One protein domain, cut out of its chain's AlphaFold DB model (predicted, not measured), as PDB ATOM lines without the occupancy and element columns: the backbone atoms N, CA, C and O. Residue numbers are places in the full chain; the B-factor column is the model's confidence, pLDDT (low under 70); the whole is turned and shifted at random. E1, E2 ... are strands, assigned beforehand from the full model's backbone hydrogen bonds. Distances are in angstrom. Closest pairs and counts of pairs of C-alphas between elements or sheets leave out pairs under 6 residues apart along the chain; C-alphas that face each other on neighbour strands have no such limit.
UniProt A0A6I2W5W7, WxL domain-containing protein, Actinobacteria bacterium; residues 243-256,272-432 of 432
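This is residues 243 to 256 and 272 to 432 of the 432 residues of the protein "WxL domain-containing protein" of Actinobacteria bacterium (UniProt A0A6I2W5W7). With little regular structure, this is a long sandwich: the strongly twisted, branched sheet of E1, E2, E3, E6 and E9 faces the sheet E7-E8-E4-E10, both antiparallel. The printed part, all strand, has 175 residues, 63 in E1 to E10. It is compact, radius of gyration of the C-alphas 17.7 A, spanning 57 by 29 by 23 A.

E9, residues 402 to 414, runs 38.1 A from C-alpha 402 (188.796, 78.115, 172.391) to C-alpha 414 (168.743, 78.739, 139.946). E1 is residues 243 to 247, E2 291 to 296, E3 299 to 304, E4 312 to 318, E5 321 to 323, E6 334 to 342, E7 371 to 373, E8 384 to 389, E10 427 to 431.

E2 and E3 lie on one side of E9, E6 on the other side, with N 337 and O 409 2.9 A apart. Cys 340 and Ala 373, the closest C-alphas of E6 and E7, are 4.7 A apart. E5 pairs with no named strand.

Residues 257 to 271 are cut out, a gap of 10.8 A. Among the long links is E6 to E7. pLDDT is under 70 in 27 residues.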
ATOM      1  N   THR A 243     181.058  71.763 171.637       74.69
ATOM      2  CA  THR A 243     179.666  72.168 171.428       74.69
ATOM      3  C   THR A 243     179.549  73.138 170.263       74.69
ATOM      4  O   THR A 243     180.485  73.868 169.937       74.69
ATOM      5  N   GLN A 244     178.376  73.147 169.626       72.00
ATOM      6  CA  GLN A 244     178.021  74.115 168.591       72.00
ATOM      7  C   GLN A 244     176.671  74.762 168.884       72.00
ATOM      8  O   GLN A 244     175.750  74.105 169.378       72.00
ATOM      9  N   ARG A 245     176.530  76.035 168.514       73.81
ATOM     10  CA  ARG A 245     175.237  76.723 168.430       73.81
ATOM     11  C   ARG A 245     175.178  77.594 167.185       73.81
ATOM     12  O   ARG A 245     176.173  78.184 166.784       73.81
ATOM     13  N   THR A 246     173.987  77.682 166.609       66.19
ATOM     14  CA  THR A 246     173.673  78.516 165.453       66.19
ATOM     15  C   THR A 246     172.895  79.764 165.888       66.19
ATOM     16  O   THR A 246     172.037  79.670 166.765       66.19
ATOM     17  N   TYR A 247     173.154  80.916 165.264       61.25
ATOM     18  CA  TYR A 247     172.471  82.188 165.523       61.25
ATOM     19  C   TYR A 247     171.897  82.786 164.241       61.25
ATOM     20  O   TYR A 247     172.520  82.748 163.183       61.25
ATOM     21  N   THR A 248     170.719  83.394 164.353       68.25
ATOM     22  CA  THR A 248     170.051  84.096 163.252       68.25
ATOM     23  C   THR A 248     170.937  85.181 162.655       68.25
ATOM     24  O   THR A 248     171.410  86.060 163.381       68.25
ATOM     25  N   ASN A 249     171.092  85.174 161.334       58.75
ATOM     26  CA  ASN A 249     171.666  86.301 160.609       58.75
ATOM     27  C   ASN A 249     170.545  87.193 160.048       58.75
ATOM     28  O   ASN A 249     169.696  86.733 159.283       58.75
ATOM     29  N   SER A 250     170.523  88.465 160.454       56.66
ATOM     30  CA  SER A 250     169.499  89.441 160.058       56.66
ATOM     31  C   SER A 250     169.906  90.312 158.866       56.66
ATOM     32  O   SER A 250     169.173  91.236 158.516       56.66
ATOM     33  N   THR A 251     171.077  90.072 158.262       55.75
ATOM     34  CA  THR A 251     171.496  90.797 157.054       55.75
ATOM     35  C   THR A 251     170.718  90.309 155.836       55.75
ATOM     36  O   THR A 251     170.629  89.110 155.583       55.75
ATOM     37  N   SER A 252     170.133  91.245 155.088       50.88
ATOM     38  CA  SER A 252     169.379  90.944 153.877       50.88
ATOM     39  C   SER A 252     170.304  90.450 152.762       50.88
ATOM     40  O   SER A 252     171.381  90.992 152.513       50.88
ATOM     41  N   THR A 253     169.885  89.395 152.072       49.81
ATOM     42  CA  THR A 253     170.574  88.856 150.902       49.81
ATOM     43  C   THR A 253     170.513  89.774 149.675       49.81
ATOM     44  O   THR A 253     169.509  90.433 149.408       49.81
ATOM     45  N   SER A 254     171.585  89.785 148.879       49.97
ATOM     46  CA  SER A 254     171.636  90.490 147.590       49.97
ATOM     47  C   SER A 254     171.081  89.614 146.459       49.97
ATOM     48  O   SER A 254     171.394  88.422 146.384       49.97
ATOM     49  N   GLY A 255     170.269  90.202 145.574       45.75
ATOM     50  CA  GLY A 255     169.603  89.505 144.461       45.75
ATOM     51  C   GLY A 255     168.187  88.992 144.766       45.75
ATOM     52  O   GLY A 255     167.561  88.403 143.891       45.75
ATOM     53  N   SER A 256     167.669  89.246 145.975       45.69
ATOM     54  CA  SER A 256     166.271  89.006 146.361       45.69
ATOM     55  C   SER A 256     165.532  90.337 146.523       45.69
ATOM     56  O   SER A 256     166.078  91.283 147.088       45.69
ATOM     57  N   ALA A 272     165.963  87.599 155.687       53.19
ATOM     58  CA  ALA A 272     166.564  87.435 156.995       53.19
ATOM     59  C   ALA A 272     166.264  86.028 157.520       53.19
ATOM     60  O   ALA A 272     165.160  85.495 157.356       53.19
ATOM     61  N   ASN A 273     167.230  85.442 158.217       56.97
ATOM     62  CA  ASN A 273     167.024  84.177 158.899       56.97
ATOM     63  C   ASN A 273     166.303  84.467 160.216       56.97
ATOM     64  O   ASN A 273     166.909  84.866 161.205       56.97
ATOM     65  N   ASN A 274     164.983  84.308 160.219       54.94
ATOM     66  CA  ASN A 274     164.131  84.586 161.378       54.94
ATOM     67  C   ASN A 274     164.244  83.539 162.505       54.94
ATOM     68  O   ASN A 274     163.697  83.746 163.586       54.94
ATOM     69  N   ASN A 275     164.926  82.421 162.253       63.62
ATOM     70  CA  ASN A 275     165.219  81.371 163.220       63.62
ATOM     71  C   ASN A 275     166.617  80.789 162.933       63.62
ATOM     72  O   ASN A 275     167.020  80.648 161.780       63.62
ATOM     73  N   ALA A 276     167.359  80.440 163.984       65.38
ATOM     74  CA  ALA A 276     168.669  79.802 163.906       65.38
ATOM     75  C   ALA A 276     168.662  78.483 163.107       65.38
ATOM     76  O   ALA A 276     169.697  78.071 162.590       65.38
ATOM     77  N   THR A 277     167.508  77.829 162.960       70.38
ATOM     78  CA  THR A 277     167.377  76.567 162.213       70.38
ATOM     79  C   THR A 277     166.930  76.741 160.760       70.38
ATOM     80  O   THR A 277     166.805  75.744 160.049       70.38
ATOM     81  N   SER A 278     166.640  77.962 160.305       68.69
ATOM     82  CA  SER A 278     166.206  78.235 158.932       68.69
ATOM     83  C   SER A 278     167.166  79.189 158.230       68.69
ATOM     84  O   SER A 278     167.626  80.173 158.805       68.69
ATOM     85  N   VAL A 279     167.440  78.900 156.958       69.75
ATOM     86  CA  VAL A 279     168.103  79.828 156.039       69.75
ATOM     87  C   VAL A 279     167.116  80.174 154.936       69.75
ATOM     88  O   VAL A 279     166.602  79.268 154.276       69.75
ATOM     89  N   ASN A 280     166.837  81.463 154.738       74.56
ATOM     90  CA  ASN A 280     165.994  81.921 153.640       74.56
ATOM     91  C   ASN A 280     166.825  82.668 152.595       74.56
ATOM     92  O   ASN A 280     167.331  83.755 152.851       74.56
ATOM     93  N   LEU A 281     166.930  82.094 151.397       71.31
ATOM     94  CA  LEU A 281     167.656  82.708 150.282       71.31
ATOM     95  C   LEU A 281     166.806  83.737 149.515       71.31
ATOM     96  O   LEU A 281     167.350  84.489 148.712       71.31
ATOM     97  N   GLY A 282     165.500  83.816 149.793       67.56
ATOM     98  CA  GLY A 282     164.582  84.778 149.186       67.56
ATOM     99  C   GLY A 282     163.652  84.172 148.134       67.56
ATOM    100  O   GLY A 282     163.434  82.959 148.085       67.56
ATOM    101  N   THR A 283     163.068  85.036 147.302       64.62
ATOM    102  CA  THR A 283     162.096  84.641 146.270       64.62
ATOM    103  C   THR A 283     162.762  84.494 144.905       64.62
ATOM    104  O   THR A 283     163.504  85.364 144.462       64.62
ATOM    105  N   ILE A 284     162.434  83.404 144.211       62.56
ATOM    106  CA  ILE A 284     162.845  83.145 142.831       62.56
ATOM    107  C   ILE A 284     161.710  83.580 141.900       62.56
ATOM    108  O   ILE A 284     160.601  83.048 141.991       62.56
ATOM    109  N   THR A 285     161.971  84.487 140.962       58.44
ATOM    110  CA  THR A 285     161.141  84.605 139.754       58.44
ATOM    111  C   THR A 285     161.666  83.601 138.733       58.44
ATOM    112  O   THR A 285     162.875  83.494 138.568       58.44
ATOM    113  N   SER A 286     160.785  82.816 138.097       62.69
ATOM    114  CA  SER A 286     161.165  81.781 137.114       62.69
ATOM    115  C   SER A 286     162.111  82.371 136.058       62.69
ATOM    116  O   SER A 286     161.634  83.104 135.184       62.69
ATOM    117  N   PRO A 287     163.428  82.102 136.117       68.12
ATOM    118  CA  PRO A 287     164.374  82.902 135.365       68.12
ATOM    119  C   PRO A 287     164.527  82.334 133.950       68.12
ATOM    120  O   PRO A 287     164.522  81.121 133.740       68.12
ATOM    121  N   LEU A 288     164.662  83.210 132.955       73.12
ATOM    122  CA  LEU A 288     164.849  82.809 131.550       73.12
ATOM    123  C   LEU A 288     166.285  82.335 131.244       73.12
ATOM    124  O   LEU A 288     166.542  81.786 130.178       73.12
ATOM    125  N   ALA A 289     167.212  82.533 132.182       78.62
ATOM    126  CA  ALA A 289     168.602  82.087 132.152       78.62
ATOM    127  C   ALA A 289     169.028  81.681 133.576       78.62
ATOM    128  O   ALA A 289     168.340  82.065 134.524       78.62
ATOM    129  N   PRO A 290     170.128  80.930 133.773       80.38
ATOM    130  CA  PRO A 290     170.592  80.617 135.117       80.38
ATOM    131  C   PRO A 290     170.864  81.893 135.920       80.38
ATOM    132  O   PRO A 290     171.555  82.790 135.437       80.38
ATOM    133  N   ALA A 291     170.315  81.978 137.130       78.56
ATOM    134  CA  ALA A 291     170.365  83.184 137.951       78.56
ATOM    135  C   ALA A 291     170.948  82.876 139.339       78.56
ATOM    136  O   ALA A 291     170.424  81.997 140.032       78.56
ATOM    137  N   PRO A 292     172.023  83.563 139.765       81.19
ATOM    138  CA  PRO A 292     172.571  83.387 141.099       81.19
ATOM    139  C   PRO A 292     171.734  84.137 142.137       81.19
ATOM    140  O   PRO A 292     171.376  85.299 141.952       81.19
ATOM    141  N   ILE A 293     171.494  83.485 143.269       77.94
ATOM    142  CA  ILE A 293     170.947  84.086 144.482       77.94
ATOM    143  C   ILE A 293     171.995  83.928 145.567       77.94
ATOM    144  O   ILE A 293     172.423  82.812 145.868       77.94
ATOM    145  N   SER A 294     172.433  85.046 146.134       78.88
ATOM    146  CA  SER A 294     173.389  85.027 147.237       78.88
ATOM    147  C   SER A 294     172.652  84.946 148.566       78.88
ATOM    148  O   SER A 294     171.518  85.391 148.676       78.88
ATOM    149  N   GLY A 295     173.293  84.398 149.588       75.31
ATOM    150  CA  GLY A 295     172.810  84.419 150.960       75.31
ATOM    151  C   GLY A 295     173.903  84.042 151.941       75.31
ATOM    152  O   GLY A 295     175.067  83.906 151.563       75.31
ATOM    153  N   THR A 296     173.542  83.880 153.205       80.38
ATOM    154  CA  THR A 296     174.481  83.488 154.254       80.38
ATOM    155  C   THR A 296     173.900  82.364 155.094       80.38
ATOM    156  O   THR A 296     172.698  82.303 155.366       80.38
ATOM    157  N   LEU A 297     174.772  81.445 155.497       83.31
ATOM    158  CA  LEU A 297     174.468  80.531 156.583       83.31
ATOM    159  C   LEU A 297     174.273  81.354 157.861       83.31
ATOM    160  O   LEU A 297     174.893  82.404 158.042       83.31
ATOM    161  N   ASN A 298     173.420  80.859 158.748       79.88
ATOM    162  CA  ASN A 298     173.397  81.352 160.115       79.88
ATOM    163  C   ASN A 298     174.784  81.209 160.751       79.88
ATOM    164  O   ASN A 298     175.481  80.225 160.500       79.88
ATOM    165  N   ASP A 299     175.175  82.179 161.572       83.12
ATOM    166  CA  ASP A 299     176.484  82.142 162.219       83.12
ATOM    167  C   ASP A 299     176.535  80.951 163.171       83.12
ATOM    168  O   ASP A 299     175.591  80.717 163.930       83.12
ATOM    169  N   ILE A 300     177.631  80.201 163.142       85.50
ATOM    170  CA  ILE A 300     177.842  79.057 164.022       85.50
ATOM    171  C   ILE A 300     179.010  79.375 164.936       85.50
ATOM    172  O   ILE A 300     180.097  79.717 164.477       85.50
ATOM    173  N   THR A 301     178.792  79.210 166.231       86.88
ATOM    174  CA  THR A 301     179.862  79.239 167.218       86.88
ATOM    175  C   THR A 301     180.194  77.818 167.616       86.88
ATOM    176  O   THR A 301     179.305  77.077 168.036       86.88
ATOM    177  N   VAL A 302     181.472  77.459 167.507       86.62
ATOM    178  CA  VAL A 302     182.030  76.228 168.071       86.62
ATOM    179  C   VAL A 302     182.800  76.595 169.332       86.62
ATOM    180  O   VAL A 302     183.681  77.455 169.290       86.62
ATOM    181  N   SER A 303     182.462  75.954 170.446       86.75
ATOM    182  CA  SER A 303     183.207  76.048 171.699       86.75
ATOM    183  C   SER A 303     183.920  74.724 171.929       86.75
ATOM    184  O   SER A 303     183.269  73.689 172.085       86.75
ATOM    185  N   ASP A 304     185.250  74.755 171.916       82.88
ATOM    186  CA  ASP A 304     186.079  73.605 172.249       82.88
ATOM    187  C   ASP A 304     186.720  73.818 173.615       82.88
ATOM    188  O   ASP A 304     187.582  74.676 173.795       82.88
ATOM    189  N   THR A 305     186.293  73.026 174.591       75.75
ATOM    190  CA  THR A 305     186.857  73.063 175.945       75.75
ATOM    191  C   THR A 305     187.666  71.809 176.271       75.75
ATOM    192  O   THR A 305     188.083  71.655 177.415       75.75
ATOM    193  N   ARG A 306     187.877  70.901 175.296       64.44
ATOM    194  CA  ARG A 306     188.277  69.489 175.508       64.44
ATOM    195  C   ARG A 306     189.555  69.239 176.298       64.44
ATOM    196  O   ARG A 306     189.658  68.167 176.883       64.44
ATOM    197  N   GLY A 307     190.463  70.203 176.413       58.56
ATOM    198  CA  GLY A 307     191.779  69.990 177.021       58.56
ATOM    199  C   GLY A 307     192.648  69.030 176.188       58.56
ATOM    200  O   GLY A 307     192.154  68.074 175.595       58.56
ATOM    201  N   GLY A 308     193.958  69.283 176.114       65.38
ATOM    202  CA  GLY A 308     194.897  68.488 175.304       65.38
ATOM    203  C   GLY A 308     194.952  68.866 173.812       65.38
ATOM    204  O   GLY A 308     194.522  69.955 173.431       65.38
ATOM    205  N   SER A 309     195.495  67.956 172.990       71.50
ATOM    206  CA  SER A 309     195.850  68.146 171.568       71.50
ATOM    207  C   SER A 309     194.882  67.449 170.601       71.50
ATOM    208  O   SER A 309     195.263  66.590 169.805       71.50
ATOM    209  N   TYR A 310     193.598  67.813 170.655       78.50
ATOM    210  CA  TYR A 310     192.577  67.262 169.755       78.50
ATOM    211  C   TYR A 310     192.149  68.275 168.695       78.50
ATOM    212  O   TYR A 310     191.892  69.439 169.003       78.50
ATOM    213  N   GLY A 311     192.039  67.815 167.450       86.81
ATOM    214  CA  GLY A 311     191.389  68.563 166.378       86.81
ATOM    215  C   GLY A 311     189.876  68.342 166.346       86.81
ATOM    216  O   GLY A 311     189.327  67.519 167.083       86.81
ATOM    217  N   TRP A 312     189.193  69.073 165.473       90.25
ATOM    218  CA  TRP A 312     187.792  68.826 165.127       90.25
ATOM    219  C   TRP A 312     187.482  69.276 163.706       90.25
ATOM    220  O   TRP A 312     188.221  70.048 163.089       90.25
ATOM    221  N   SER A 313     186.358  68.799 163.186       92.88
ATOM    222  CA  SER A 313     185.819  69.225 161.902       92.88
ATOM    223  C   SER A 313     184.335  69.550 162.008       92.88
ATOM    224  O   SER A 313     183.567  68.857 162.671       92.88
ATOM    225  N   LEU A 314     183.938  70.619 161.331       93.00
ATOM    226  CA  LEU A 314     182.559  71.016 161.124       93.00
ATOM    227  C   LEU A 314     182.251  70.867 159.636       93.00
ATOM    228  O   LEU A 314     182.861  71.529 158.793       93.00
ATOM    229  N   THR A 315     181.304  69.997 159.311       93.81
ATOM    230  CA  THR A 315     180.939  69.660 157.931       93.81
ATOM    231  C   THR A 315     179.444  69.821 157.698       93.81
ATOM    232  O   THR A 315     178.655  69.792 158.643       93.81
ATOM    233  N   ALA A 316     179.040  69.995 156.440       89.62
ATOM    234  CA  ALA A 316     177.644  70.118 156.050       89.62
ATOM    235  C   ALA A 316     177.294  69.237 154.845       89.62
ATOM    236  O   ALA A 316     178.028  69.163 153.861       89.62
ATOM    237  N   THR A 317     176.119  68.617 154.898       91.19
ATOM    238  CA  THR A 317     175.502  67.900 153.773       91.19
ATOM    239  C   THR A 317     174.112  68.455 153.499       91.19
ATOM    240  O   THR A 317     173.446  68.918 154.422       91.19
ATOM    241  N   LEU A 318     173.650  68.376 152.252       93.31
ATOM    242  CA  LEU A 318     172.347  68.899 151.835       93.31
ATOM    243  C   LEU A 318     171.530  67.819 151.117       93.31
ATOM    244  O   LEU A 318     172.080  67.029 150.345       93.31
ATOM    245  N   THR A 319     170.218  67.797 151.333       92.19
ATOM    246  CA  THR A 319     169.287  67.065 150.461       92.19
ATOM    247  C   THR A 319     169.055  67.829 149.158       92.19
ATOM    248  O   THR A 319     169.352  69.017 149.058       92.19
ATOM    249  N   ASN A 320     168.471  67.187 148.144       90.69
ATOM    250  CA  ASN A 320     167.935  67.956 147.019       90.69
ATOM    251  C   ASN A 320     166.855  68.926 147.507       90.69
ATOM    252  O   ASN A 320     166.160  68.662 148.492       90.69
ATOM    253  N   PHE A 321     166.720  70.034 146.791       88.31
ATOM    254  CA  PHE A 321     165.614  70.952 146.972       88.31
ATOM    255  C   PHE A 321     164.355  70.327 146.381       88.31
ATOM    256  O   PHE A 321     164.351  69.899 145.226       88.31
ATOM    257  N   THR A 322     163.280  70.300 147.157       84.81
ATOM    258  CA  THR A 322     161.986  69.736 146.757       84.81
ATOM    259  C   THR A 322     160.874  70.731 147.027       84.81
ATOM    260  O   THR A 322     160.949  71.480 148.002       84.81
ATOM    261  N   SER A 323     159.833  70.721 146.201       79.69
ATOM    262  CA  SER A 323     158.618  71.493 146.438       79.69
ATOM    263  C   SER A 323     157.428  70.609 146.797       79.69
ATOM    264  O   SER A 323     157.402  69.414 146.496       79.69
ATOM    265  N   ALA A 324     156.398  71.215 147.392       74.25
ATOM    266  CA  ALA A 324     155.147  70.524 147.703       74.25
ATOM    267  C   ALA A 324     154.399  70.032 146.447       74.25
ATOM    268  O   ALA A 324     153.564  69.138 146.548       74.25
ATOM    269  N   THR A 325     154.708  70.582 145.264       78.94
ATOM    270  CA  THR A 325     154.117  70.151 143.983       78.94
ATOM    271  C   THR A 325     154.951  69.092 143.251       78.94
ATOM    272  O   THR A 325     154.671  68.773 142.098       78.94
ATOM    273  N   GLY A 326     155.974  68.528 143.904       81.56
ATOM    274  CA  GLY A 326     156.803  67.451 143.349       81.56
ATOM    275  C   GLY A 326     157.915  67.920 142.407       81.56
ATOM    276  O   GLY A 326     158.581  67.093 141.785       81.56
ATOM    277  N   LYS A 327     158.158  69.232 142.303       82.25
ATOM    278  CA  LYS A 327     159.297  69.777 141.552       82.25
ATOM    279  C   LYS A 327     160.572  69.638 142.377       82.25
ATOM    280  O   LYS A 327     160.537  69.644 143.608       82.25
ATOM    281  N   SER A 328     161.716  69.556 141.701       87.56
ATOM    282  CA  SER A 328     163.012  69.453 142.369       87.56
ATOM    283  C   SER A 328     164.083  70.327 141.729       87.56
ATOM    284  O   SER A 328     163.975  70.735 140.570       87.56
ATOM    285  N   MET A 329     165.110  70.622 142.518       88.69
ATOM    286  CA  MET A 329     166.355  71.237 142.079       88.69
ATOM    287  C   MET A 329     167.514  70.507 142.768       88.69
ATOM    288  O   MET A 329     167.459  70.187 143.959       88.69
ATOM    289  N   ALA A 330     168.552  70.186 141.996       93.88
ATOM    290  CA  ALA A 330     169.682  69.415 142.497       93.88
ATOM    291  C   ALA A 330     170.430  70.194 143.583       93.88
ATOM    292  O   ALA A 330     170.738  71.364 143.401       93.88
ATOM    293  N   LYS A 331     170.804  69.535 144.680       92.94
ATOM    294  CA  LYS A 331     171.608  70.143 145.755       92.94
ATOM    295  C   LYS A 331     172.922  70.768 145.272       92.94
ATOM    296  O   LYS A 331     173.416  71.711 145.876       92.94
ATOM    297  N   SER A 332     173.474  70.261 144.168       94.94
ATOM    298  CA  SER A 332     174.717  70.745 143.566       94.94
ATOM    299  C   SER A 332     174.628  72.170 143.018       94.94
ATOM    300  O   SER A 332     175.674  72.749 142.737       94.94
ATOM    301  N   THR A 333     173.421  72.731 142.865       92.38
ATOM    302  CA  THR A 333     173.217  74.134 142.473       92.38
ATOM    303  C   THR A 333     173.519  75.116 143.603       92.38
ATOM    304  O   THR A 333     173.675  76.306 143.331       92.38
ATOM    305  N   LEU A 334     173.605  74.642 144.851       93.50
ATOM    306  CA  LEU A 334     174.074  75.429 145.982       93.50
ATOM    307  C   LEU A 334     175.585  75.240 146.147       93.50
ATOM    308  O   LEU A 334     176.088  74.111 146.188       93.50
ATOM    309  N   THR A 335     176.294  76.354 146.299       94.69
ATOM    310  CA  THR A 335     177.702  76.383 146.697       94.69
ATOM    311  C   THR A 335     177.885  77.153 147.994       94.69
ATOM    312  O   THR A 335     177.201  78.153 148.224       94.69
ATOM    313  N   ALA A 336     178.837  76.716 148.812       93.56
ATOM    314  CA  ALA A 336     179.240  77.378 150.044       93.56
ATOM    315  C   ALA A 336     180.673  77.911 149.939       93.56
ATOM    316  O   ALA A 336     181.570  77.224 149.455       93.56
ATOM    317  N   THR A 337     180.890  79.122 150.444       94.81
ATOM    318  CA  THR A 337     182.215  79.697 150.691       94.81
ATOM    319  C   THR A 337     182.331  79.945 152.195       94.81
ATOM    320  O   THR A 337     181.843  80.975 152.675       94.81
ATOM    321  N   PRO A 338     182.902  78.987 152.947       96.31
ATOM    322  CA  PRO A 338     183.013  79.081 154.394       96.31
ATOM    323  C   PRO A 338     184.041  80.124 154.836       96.31
ATOM    324  O   PRO A 338     185.053  80.349 154.176       96.31
ATOM    325  N   GLY A 339     183.797  80.716 155.999       94.44
ATOM    326  CA  GLY A 339     184.757  81.479 156.779       94.44
ATOM    327  C   GLY A 339     184.920  80.826 158.146       94.44
ATOM    328  O   GLY A 339     183.940  80.386 158.744       94.44
ATOM    329  N   CYS A 340     186.150  80.763 158.645       96.06
ATOM    330  CA  CYS A 340     186.428  80.270 159.986       96.06
ATOM    331  C   CYS A 340     187.517  81.106 160.642       96.06
ATOM    332  O   CYS A 340     188.608  81.259 160.091       96.06
ATOM    333  N   ALA A 341     187.212  81.647 161.814       95.62
ATOM    334  CA  ALA A 341     188.120  82.503 162.558       95.62
ATOM    335  C   ALA A 341     188.035  82.211 164.055       95.62
ATOM    336  O   ALA A 341     186.980  81.838 164.571       95.62
ATOM    337  N   THR A 342     189.141  82.433 164.764       94.25
ATOM    338  CA  THR A 342     189.120  82.556 166.224       94.25
ATOM    339  C   THR A 342     188.193  83.696 166.632       94.25
ATOM    340  O   THR A 342     188.189  84.761 166.006       94.25
ATOM    341  N   ALA A 343     187.427  83.499 167.698       89.56
ATOM    342  CA  ALA A 343     186.626  84.566 168.266       89.56
ATOM    343  C   ALA A 343     187.502  85.660 168.896       89.56
ATOM    344  O   ALA A 343     188.601  85.421 169.393       89.56
ATOM    345  N   THR A 344     186.973  86.878 168.892       90.81
ATOM    346  CA  THR A 344     187.523  88.049 169.582       90.81
ATOM    347  C   THR A 344     186.690  88.372 170.820       90.81
ATOM    348  O   THR A 344     185.589  87.850 170.990       90.81
ATOM    349  N   ASN A 345     187.157  89.303 171.648       85.12
ATOM    350  CA  ASN A 345     186.411  89.836 172.796       85.12
ATOM    351  C   ASN A 345     185.008  90.387 172.467       85.12
ATOM    352  O   ASN A 345     184.188  90.502 173.368       85.12
ATOM    353  N   ILE A 346     184.717  90.716 171.204       88.06
ATOM    354  CA  ILE A 346     183.392  91.184 170.759       88.06
ATOM    355  C   ILE A 346     182.611  90.137 169.955       88.06
ATOM    356  O   ILE A 346     181.470  90.387 169.575       88.06
ATOM    357  N   THR A 347     183.222  88.990 169.651       87.88
ATOM    358  CA  THR A 347     182.609  87.936 168.828       87.88
ATOM    359  C   THR A 347     182.638  86.553 169.474       87.88
ATOM    360  O   THR A 347     182.265  85.575 168.835       87.88
ATOM    361  N   ALA A 348     183.072  86.435 170.725       84.19
ATOM    362  CA  ALA A 348     182.966  85.198 171.481       84.19
ATOM    363  C   ALA A 348     181.538  85.035 171.992       84.19
ATOM    364  O   ALA A 348     181.163  85.639 172.993       84.19
ATOM    365  N   TRP A 349     180.726  84.264 171.277       82.06
ATOM    366  CA  TRP A 349     179.312  84.096 171.607       82.06
ATOM    367  C   TRP A 349     179.098  82.966 172.615       82.06
ATOM    368  O   TRP A 349     179.670  81.884 172.487       82.06
ATOM    369  N   ASP A 350     178.250  83.212 173.610       77.44
ATOM    370  CA  ASP A 350     177.850  82.215 174.597       77.44
ATOM    371  C   ASP A 350     176.921  81.180 173.950       77.44
ATOM    372  O   ASP A 350     175.746  81.448 173.677       77.44
ATOM    373  N   TYR A 351     177.453  79.975 173.737       70.50
ATOM    374  CA  TYR A 351     176.743  78.857 173.119       70.50
ATOM    375  C   TYR A 351     175.531  78.369 173.929       70.50
ATOM    376  O   TYR A 351     174.736  77.589 173.409       70.50
ATOM    377  N   SER A 352     175.376  78.770 175.191       71.25
ATOM    378  CA  SER A 352     174.214  78.434 176.018       71.25
ATOM    379  C   SER A 352     173.094  79.474 175.894       71.25
ATOM    380  O   SER A 352     171.909  79.128 176.005       71.25
ATOM    381  N   ALA A 353     173.436  80.718 175.544       70.12
ATOM    382  CA  ALA A 353     172.499  81.828 175.439       70.12
ATOM    383  C   ALA A 353     171.615  81.719 174.180       70.12
ATOM    384  O   ALA A 353     172.124  81.488 173.076       70.12
ATOM    385  N   PRO A 354     170.279  81.839 174.305       70.00
ATOM    386  CA  PRO A 354     169.364  81.737 173.162       70.00
ATOM    387  C   PRO A 354     169.546  82.889 172.164       70.00
ATOM    388  O   PRO A 354     169.296  82.722 170.974       70.00
ATOM    389  N   SER A 355     170.020  84.037 172.650       75.88
ATOM    390  CA  SER A 355     170.408  85.190 171.843       75.88
ATOM    391  C   SER A 355     171.923  85.236 171.663       75.88
ATOM    392  O   SER A 355     172.676  84.645 172.435       75.88
ATOM    393  N   LYS A 356     172.372  85.978 170.648       77.12
ATOM    394  CA  LYS A 356     173.787  86.200 170.342       77.12
ATOM    395  C   LYS A 356     174.429  87.116 171.399       77.12
ATOM    396  O   LYS A 356     174.546  88.323 171.205       77.12
ATOM    397  N   THR A 357     174.780  86.535 172.544       81.69
ATOM    398  CA  THR A 357     175.345  87.226 173.713       81.69
ATOM    399  C   THR A 357     176.852  87.016 173.767       81.69
ATOM    400  O   THR A 357     177.311  85.883 173.659       81.69
ATOM    401  N   VAL A 358     177.625  88.094 173.925       84.12
ATOM    402  CA  VAL A 358     179.086  88.003 174.089       84.12
ATOM    403  C   VAL A 358     179.420  87.418 175.464       84.12
ATOM    404  O   VAL A 358     178.830  87.817 176.469       84.12
ATOM    405  N   ILE A 359     180.395  86.512 175.521       78.25
ATOM    406  CA  ILE A 359     180.962  85.988 176.764       78.25
ATOM    407  C   ILE A 359     181.695  87.125 177.486       78.25
ATOM    408  O   ILE A 359     182.691  87.661 176.997       78.25
ATOM    409  N   SER A 360     181.203  87.496 178.670       81.69
ATOM    410  CA  SER A 360     181.841  88.519 179.501       81.69
ATOM    411  C   SER A 360     183.233  88.072 179.952       81.69
ATOM    412  O   SER A 360     183.410  86.936 180.387       81.69
ATOM    413  N   GLY A 361     184.216  88.971 179.857       78.50
ATOM    414  CA  GLY A 361     185.598  88.690 180.262       78.50
ATOM    415  C   GLY A 361     186.356  87.740 179.331       78.50
ATOM    416  O   GLY A 361     187.386  87.210 179.737       78.50
ATOM    417  N   PHE A 362     185.874  87.508 178.104       80.06
ATOM    418  CA  PHE A 362     186.574  86.666 177.137       80.06
ATOM    419  C   PHE A 362     187.948  87.240 176.762       80.06
ATOM    420  O   PHE A 362     188.047  88.358 176.250       80.06
ATOM    421  N   ASP A 363     188.989  86.432 176.953       82.94
ATOM    422  CA  ASP A 363     190.353  86.733 176.531       82.94
ATOM    423  C   ASP A 363     190.696  85.956 175.254       82.94
ATOM    424  O   ASP A 363     190.930  84.745 175.266       82.94
ATOM    425  N   SER A 364     190.743  86.669 174.127       85.06
ATOM    426  CA  SER A 364     191.072  86.075 172.830       85.06
ATOM    427  C   SER A 364     192.513  85.575 172.731       85.06
ATOM    428  O   SER A 364     192.804  84.775 171.847       85.06
ATOM    429  N   SER A 365     193.418  86.013 173.616       84.88
ATOM    430  CA  SER A 365     194.805  85.532 173.631       84.88
ATOM    431  C   SER A 365     194.930  84.073 174.079       84.88
ATOM    432  O   SER A 365     195.961  83.448 173.837       84.88
ATOM    433  N   LEU A 366     193.875  83.513 174.684       82.81
ATOM    434  CA  LEU A 366     193.829  82.138 175.187       82.81
ATOM    435  C   LEU A 366     193.224  81.141 174.187       82.81
ATOM    436  O   LEU A 366     193.203  79.941 174.457       82.81
ATOM    437  N   VAL A 367     192.738  81.615 173.034       86.75
ATOM    438  CA  VAL A 367     192.194  80.765 171.965       86.75
ATOM    439  C   VAL A 367     193.340  80.104 171.205       86.75
ATOM    440  O   VAL A 367     194.315  80.763 170.837       86.75
ATOM    441  N   ALA A 368     193.238  78.801 170.959       90.00
ATOM    442  CA  ALA A 368     194.240  78.081 170.186       90.00
ATOM    443  C   ALA A 368     194.154  78.392 168.678       90.00
ATOM    444  O   ALA A 368     193.057  78.505 168.129       90.00
ATOM    445  N   PRO A 369     195.299  78.525 167.984       92.44
ATOM    446  CA  PRO A 369     195.338  78.767 166.543       92.44
ATOM    447  C   PRO A 369     195.119  77.472 165.745       92.44
ATOM    448  O   PRO A 369     194.909  76.408 166.313       92.44
ATOM    449  N   GLY A 370     195.207  77.530 164.414       92.88
ATOM    450  CA  GLY A 370     195.188  76.333 163.561       92.88
ATOM    451  C   GLY A 370     193.793  75.907 163.091       92.88
ATOM    452  O   GLY A 370     193.589  74.786 162.616       92.88
ATOM    453  N   GLN A 371     192.818  76.808 163.210       95.25
ATOM    454  CA  GLN A 371     191.558  76.724 162.486       95.25
ATOM    455  C   GLN A 371     191.745  77.081 161.003       95.25
ATOM    456  O   GLN A 371     192.461  78.024 160.666       95.25
ATOM    457  N   ALA A 372     191.055  76.367 160.121       97.31
ATOM    458  CA  ALA A 372     191.046  76.614 158.687       97.31
ATOM    459  C   ALA A 372     189.628  76.465 158.129       97.31
ATOM    460  O   ALA A 372     188.934  75.480 158.402       97.31
ATOM    461  N   ALA A 373     189.205  77.445 157.331       97.38
ATOM    462  CA  ALA A 373     187.966  77.362 156.569       97.38
ATOM    463  C   ALA A 373     188.085  76.312 155.457       97.38
ATOM    464  O   ALA A 373     189.172  76.081 154.920       97.38
ATOM    465  N   GLY A 374     186.962  75.701 155.079       95.56
ATOM    466  CA  GLY A 374     186.927  74.899 153.860       95.56
ATOM    467  C   GLY A 374     187.161  75.740 152.600       95.56
ATOM    468  O   GLY A 374     187.125  76.971 152.629       95.56
ATOM    469  N   SER A 375     187.387  75.070 151.468       95.88
ATOM    470  CA  SER A 375     187.614  75.732 150.178       95.88
ATOM    471  C   SER A 375     186.451  76.644 149.763       95.88
ATOM    472  O   SER A 375     185.298  76.445 150.161       95.88
ATOM    473  N   SER A 376     186.741  77.639 148.927       95.88
ATOM    474  CA  SER A 376     185.720  78.514 148.353       95.88
ATOM    475  C   SER A 376     184.840  77.777 147.338       95.88
ATOM    476  O   SER A 376     185.292  76.855 146.662       95.88
ATOM    477  N   ALA A 377     183.577  78.203 147.235       93.81
ATOM    478  CA  ALA A 377     182.592  77.698 146.277       93.81
ATOM    479  C   ALA A 377     182.440  76.159 146.245       93.81
ATOM    480  O   ALA A 377     182.235  75.559 145.189       93.81
ATOM    481  N   GLN A 378     182.500  75.506 147.408       97.25
ATOM    482  CA  GLN A 378     182.264  74.069 147.530       97.25
ATOM    483  C   GLN A 378     180.818  73.725 147.166       97.25
ATOM    484  O   GLN A 378     179.873  74.246 147.759       97.25
ATOM    485  N   SER A 379     180.642  72.820 146.206       95.81
ATOM    486  CA  SER A 379     179.327  72.310 145.811       95.81
ATOM    487  C   SER A 379     178.801  71.282 146.815       95.81
ATOM    488  O   SER A 379     179.526  70.374 147.218       95.81
ATOM    489  N   PHE A 380     177.499  71.331 147.115       95.56
ATOM    490  CA  PHE A 380     176.811  70.315 147.929       95.56
ATOM    491  C   PHE A 380     176.526  68.993 147.185       95.56
ATOM    492  O   PHE A 380     175.748  68.154 147.649       95.56
ATOM    493  N   SER A 381     177.155  68.762 146.028       93.75
ATOM    494  CA  SER A 381     177.199  67.431 145.405       93.75
ATOM    495  C   SER A 381     177.785  66.378 146.363       93.75
ATOM    496  O   SER A 381     177.270  65.259 146.413       93.75
ATOM    497  N   GLY A 382     178.757  66.774 147.196       92.44
ATOM    498  CA  GLY A 382     179.312  65.995 148.307       92.44
ATOM    499  C   GLY A 382     179.179  66.689 149.668       92.44
ATOM    500  O   GLY A 382     178.373  67.605 149.843       92.44
ATOM    501  N   THR A 383     179.968  66.224 150.638       94.56
ATOM    502  CA  THR A 383     180.114  66.866 151.952       94.56
ATOM    503  C   THR A 383     180.948  68.136 151.818       94.56
ATOM    504  O   THR A 383     182.055  68.098 151.288       94.56
ATOM    505  N   VAL A 384     180.424  69.248 152.326       96.25
ATOM    506  CA  VAL A 384     181.116  70.536 152.398       96.25
ATOM    507  C   VAL A 384     181.870  70.616 153.722       96.25
ATOM    508  O   VAL A 384     181.279  70.423 154.783       96.25
ATOM    509  N   SER A 385     183.163  70.931 153.677       97.31
ATOM    510  CA  SER A 385     183.925  71.288 154.876       97.31
ATOM    511  C   SER A 385     183.644  72.749 155.216       97.31
ATOM    512  O   SER A 385     183.859  73.610 154.367       97.31
ATOM    513  N   LEU A 386     183.130  73.044 156.414       93.44
ATOM    514  CA  LEU A 386     182.859  74.416 156.857       93.44
ATOM    515  C   LEU A 386     184.056  74.986 157.620       93.44
ATOM    516  O   LEU A 386     184.577  76.043 157.272       93.44
ATOM    517  N   CYS A 387     184.518  74.263 158.635       97.38
ATOM    518  CA  CYS A 387     185.724  74.611 159.369       97.38
ATOM    519  C   CYS A 387     186.417  73.355 159.886       97.38
ATOM    520  O   CYS A 387     185.772  72.371 160.235       97.38
ATOM    521  N   THR A 388     187.737  73.406 159.963       96.31
ATOM    522  CA  THR A 388     188.555  72.419 160.663       96.31
ATOM    523  C   THR A 388     189.418  73.125 161.687       96.31
ATOM    524  O   THR A 388     189.801  74.273 161.480       96.31
ATOM    525  N   LYS A 389     189.745  72.432 162.768       94.06
ATOM    526  CA  LYS A 389     190.749  72.831 163.745       94.06
ATOM    527  C   LYS A 389     191.739  71.690 163.868       94.06
ATOM    528  O   LYS A 389     191.347  70.554 164.131       94.06
ATOM    529  N   ASN A 390     193.011  71.985 163.639       93.69
ATOM    530  CA  ASN A 390     194.085  71.016 163.814       93.69
ATOM    531  C   ASN A 390     194.460  70.862 165.303       93.69
ATOM    532  O   ASN A 390     193.804  71.400 166.197       93.69
ATOM    533  N   THR A 391     195.552  70.155 165.567       91.38
ATOM    534  CA  THR A 391     196.069  69.911 166.917       91.38
ATOM    535  C   THR A 391     196.975  71.026 167.452       91.38
ATOM    536  O   THR A 391     197.611  70.814 168.478       91.38
ATOM    537  N   ASP A 392     197.063  72.191 166.797       89.81
ATOM    538  CA  ASP A 392     197.898  73.295 167.282       89.81
ATOM    539  C   ASP A 392     197.352  73.828 168.609       89.81
ATOM    540  O   ASP A 392     196.171  74.170 168.729       89.81
ATOM    541  N   GLU A 393     198.223  73.898 169.607       87.19
ATOM    542  CA  GLU A 393     197.884  74.358 170.948       87.19
ATOM    543  C   GLU A 393     198.167  75.856 171.102       87.19
ATOM    544  O   GLU A 393     199.069  76.424 170.480       87.19
ATOM    545  N   ASN A 394     197.406  76.516 171.971       83.88
ATOM    546  CA  ASN A 394     197.794  77.824 172.475       83.88
ATOM    547  C   ASN A 394     199.001  77.660 173.417       83.88
ATOM    548  O   ASN A 394     198.925  76.908 174.385       83.88
ATOM    549  N   LEU A 395     200.096  78.385 173.175       80.00
ATOM    550  CA  LEU A 395     201.335  78.245 173.956       80.00
ATOM    551  C   LEU A 395     201.190  78.645 175.432       80.00
ATOM    552  O   LEU A 395     201.964  78.183 176.265       80.00
ATOM    553  N   THR A 396     200.218  79.499 175.758       74.19
ATOM    554  CA  THR A 396     199.952  79.940 177.131       74.19
ATOM    555  C   THR A 396     199.130  78.908 177.896       74.19
ATOM    556  O   THR A 396     199.382  78.682 179.077       74.19
ATOM    557  N   THR A 397     198.141  78.282 177.246       75.12
ATOM    558  CA  THR A 397     197.226  77.340 177.918       75.12
ATOM    559  C   THR A 397     197.617  75.871 177.757       75.12
ATOM    560  O   THR A 397     197.177  75.053 178.558       75.12
ATOM    561  N   GLY A 398     198.426  75.521 176.751       76.50
ATOM    562  CA  GLY A 398     198.784  74.134 176.425       76.50
ATOM    563  C   GLY A 398     197.591  73.295 175.951       76.50
ATOM    564  O   GLY A 398     197.514  72.105 176.243       76.50
ATOM    565  N   THR A 399     196.599  73.920 175.304       78.44
ATOM    566  CA  THR A 399     195.386  73.234 174.821       78.44
ATOM    567  C   THR A 399     194.999  73.686 173.415       78.44
ATOM    568  O   THR A 399     195.317  74.807 173.018       78.44
ATOM    569  N   THR A 400     194.257  72.853 172.677       80.38
ATOM    570  CA  THR A 400     193.616  73.215 171.393       80.38
ATOM    571  C   THR A 400     192.284  73.963 171.560       80.38
ATOM    572  O   THR A 400     191.589  74.241 170.576       80.38
ATOM    573  N   GLY A 401     191.916  74.288 172.803       82.06
ATOM    574  CA  GLY A 401     190.624  74.859 173.157       82.06
ATOM    575  C   GLY A 401     190.428  76.303 172.694       82.06
ATOM    576  O   GLY A 401     191.362  77.011 172.315       82.06
ATOM    577  N   GLY A 402     189.176  76.750 172.724       85.88
ATOM    578  CA  GLY A 402     188.796  78.115 172.391       85.88
ATOM    579  C   GLY A 402     187.404  78.231 171.783       85.88
ATOM    580  O   GLY A 402     186.654  77.259 171.694       85.88
ATOM    581  N   VAL A 403     187.066  79.447 171.361       88.88
ATOM    582  CA  VAL A 403     185.796  79.762 170.700       88.88
ATOM    583  C   VAL A 403     186.085  80.182 169.267       88.88
ATOM    584  O   VAL A 403     186.948  81.028 169.022       88.88
ATOM    585  N   TYR A 404     185.357  79.597 168.321       90.94
ATOM    586  CA  TYR A 404     185.559  79.793 166.889       90.94
ATOM    587  C   TYR A 404     184.244  80.182 166.229       90.94
ATOM    588  O   TYR A 404     183.203  79.570 166.477       90.94
ATOM    589  N   ASN A 405     184.307  81.196 165.373       91.50
ATOM    590  CA  ASN A 405     183.174  81.661 164.593       91.50
ATOM    591  C   ASN A 405     183.268  81.093 163.185       91.50
ATOM    592  O   ASN A 405     184.251  81.323 162.475       91.50
ATOM    593  N   VAL A 406     182.221  80.379 162.790       90.56
ATOM    594  CA  VAL A 406     182.056  79.828 161.454       90.56
ATOM    595  C   VAL A 406     180.915  80.553 160.763       90.56
ATOM    596  O   VAL A 406     179.784  80.597 161.248       90.56
ATOM    597  N   THR A 407     181.223  81.118 159.607       90.81
ATOM    598  CA  THR A 407     180.258  81.749 158.710       90.81
ATOM    599  C   THR A 407     180.331  81.056 157.358       90.81
ATOM    600  O   THR A 407     181.266  80.312 157.067       90.81
ATOM    601  N   SER A 408     179.336  81.259 156.502       88.69
ATOM    602  CA  SER A 408     179.455  80.827 155.112       88.69
ATOM    603  C   SER A 408     178.603  81.707 154.227       88.69
ATOM    604  O   SER A 408     177.398  81.825 154.447       88.69
ATOM    605  N   ALA A 409     179.208  82.267 153.183       89.00
ATOM    606  CA  ALA A 409     178.435  82.774 152.062       89.00
ATOM    607  C   ALA A 409     177.853  81.579 151.297       89.00
ATOM    608  O   ALA A 409     178.504  80.541 151.154       89.00
ATOM    609  N   LEU A 410     176.617  81.717 150.842       86.94
ATOM    610  CA  LEU A 410     175.891  80.729 150.064       86.94
ATOM    611  C   LEU A 410     175.529  81.346 148.719       86.94
ATOM    612  O   LEU A 410     175.104  82.498 148.650       86.94
ATOM    613  N   THR A 411     175.667  80.576 147.649       88.31
ATOM    614  CA  THR A 411     175.211  80.985 146.320       88.31
ATOM    615  C   THR A 411     174.412  79.853 145.709       88.31
ATOM    616  O   THR A 411     174.941  78.769 145.475       88.31
ATOM    617  N   LEU A 412     173.124  80.095 145.480       88.56
ATOM    618  CA  LEU A 412     172.236  79.185 144.772       88.56
ATOM    619  C   LEU A 412     172.156  79.618 143.312       88.56
ATOM    620  O   LEU A 412     171.661  80.701 143.017       88.56
ATOM    621  N   THR A 413     172.603  78.770 142.394       89.19
ATOM    622  CA  THR A 413     172.419  79.002 140.958       89.19
ATOM    623  C   THR A 413     171.101  78.381 140.520       89.19
ATOM    624  O   THR A 413     171.018  77.177 140.284       89.19
ATOM    625  N   VAL A 414     170.052  79.194 140.422       84.56
ATOM    626  CA  VAL A 414     168.743  78.739 139.946       84.56
ATOM    627  C   VAL A 414     168.852  78.402 138.455       84.56
ATOM    628  O   VAL A 414     169.254  79.277 137.687       84.56
ATOM    629  N   PRO A 415     168.508  77.179 138.010       85.94
ATOM    630  CA  PRO A 415     168.530  76.823 136.595       85.94
ATOM    631  C   PRO A 415     167.558  77.664 135.755       85.94
ATOM    632  O   PRO A 415     166.519  78.114 136.242       85.94
ATOM    633  N   ALA A 416     167.863  77.820 134.464       82.69
ATOM    634  CA  ALA A 416     166.920  78.409 133.518       82.69
ATOM    635  C   ALA A 416     165.606  77.614 133.494       82.69
ATOM    636  O   ALA A 416     165.615  76.385 133.571       82.69
ATOM    637  N   PHE A 417     164.486  78.325 133.362       80.19
ATOM    638  CA  PHE A 417     163.134  77.761 133.317       80.19
ATOM    639  C   PHE A 417     162.729  76.983 134.577       80.19
ATOM    640  O   PHE A 417     161.767  76.209 134.543       80.19
ATOM    641  N   GLN A 418     163.423  77.189 135.706       81.69
ATOM    642  CA  GLN A 418     162.987  76.621 136.973       81.69
ATOM    643  C   GLN A 418     161.581  77.132 137.293       81.69
ATOM    644  O   GLN A 418     161.348  78.328 137.464       81.69
ATOM    645  N   SER A 419     160.639  76.197 137.401       77.25
ATOM    646  CA  SER A 419     159.244  76.512 137.684       77.25
ATOM    647  C   SER A 419     159.098  77.279 138.996       77.25
ATOM    648  O   SER A 419     159.676  76.880 140.011       77.25
ATOM    649  N   ALA A 420     158.248  78.309 138.996       73.94
ATOM    650  CA  ALA A 420     157.864  79.015 140.213       73.94
ATOM    651  C   ALA A 420     157.245  78.030 141.222       73.94
ATOM    652  O   ALA A 420     156.292  77.310 140.899       73.94
ATOM    653  N   ASP A 421     157.853  77.949 142.406       74.25
ATOM    654  CA  ASP A 421     157.400  77.168 143.557       74.25
ATOM    655  C   ASP A 421     158.235  77.517 144.801       74.25
ATOM    656  O   ASP A 421     159.247  78.217 144.709       74.25
ATOM    657  N   ARG A 422     157.850  76.977 145.959       77.31
ATOM    658  CA  ARG A 422     158.664  76.964 147.172       77.31
ATOM    659  C   ARG A 422     159.524  75.706 147.214       77.31
ATOM    660  O   ARG A 422     159.013  74.602 147.374       77.31
ATOM    661  N   TYR A 423     160.834  75.899 147.153       79.62
ATOM    662  CA  TYR A 423     161.819  74.830 147.245       79.62
ATOM    663  C   TYR A 423     162.430  74.789 148.643       79.62
ATOM    664  O   TYR A 423     162.918  75.801 149.143       79.62
ATOM    665  N   THR A 424     162.421  73.620 149.274       83.06
ATOM    666  CA  THR A 424     163.041  73.397 150.584       83.06
ATOM    667  C   THR A 424     164.053  72.270 150.504       83.06
ATOM    668  O   THR A 424     163.804  71.264 149.842       83.06
ATOM    669  N   ALA A 425     165.170  72.422 151.207       84.62
ATOM    670  CA  ALA A 425     166.168  71.382 151.409       84.62
ATOM    671  C   ALA A 425     166.530  71.317 152.896       84.62
ATOM    672  O   ALA A 425     166.419  72.314 153.611       84.62
ATOM    673  N   THR A 426     166.981  70.152 153.348       87.12
ATOM    674  CA  THR A 426     167.494  69.958 154.702       87.12
ATOM    675  C   THR A 426     169.013  69.959 154.654       87.12
ATOM    676  O   THR A 426     169.617  69.146 153.953       87.12
ATOM    677  N   MET A 427     169.623  70.882 155.399       87.44
ATOM    678  CA  MET A 427     171.061  70.900 155.645       87.44
ATOM    679  C   MET A 427     171.347  70.224 156.985       87.44
ATOM    680  O   MET A 427     170.773  70.603 158.004       87.44
ATOM    681  N   THR A 428     172.244  69.246 156.984       89.25
ATOM    682  CA  THR A 428     172.733  68.584 158.195       89.25
ATOM    683  C   THR A 428     174.150  69.053 158.459       89.25
ATOM    684  O   THR A 428     175.017  68.873 157.606       89.25
ATOM    685  N   ILE A 429     174.368  69.649 159.630       87.06
ATOM    686  CA  ILE A 429     175.673  70.137 160.073       87.06
ATOM    687  C   ILE A 429     176.200  69.194 161.149       87.06
ATOM    688  O   ILE A 429     175.533  68.973 162.161       87.06
ATOM    689  N   THR A 430     177.387  68.646 160.917       87.62
ATOM    690  CA  THR A 430     178.013  67.647 161.785       87.62
ATOM    691  C   THR A 430     179.313  68.195 162.340       87.62
ATOM    692  O   THR A 430     180.182  68.615 161.577       87.62
ATOM    693  N   LEU A 431     179.427  68.160 163.663       88.19
ATOM    694  CA  LEU A 431     180.635  68.472 164.411       88.19
ATOM    695  C   LEU A 431     181.243  67.156 164.904       88.19
ATOM    696  O   LEU A 431     180.538  66.379 165.552       88.19
ATOM    697  N   ALA A 432     182.505  66.906 164.560       84.12
ATOM    698  CA  ALA A 432     183.231  65.670 164.856       84.12
ATOM    699  C   ALA A 432     184.607  65.960 165.458       84.12
ATOM    700  O   ALA A 432     185.307  66.842 164.903       84.12
TER     701      ALA A 432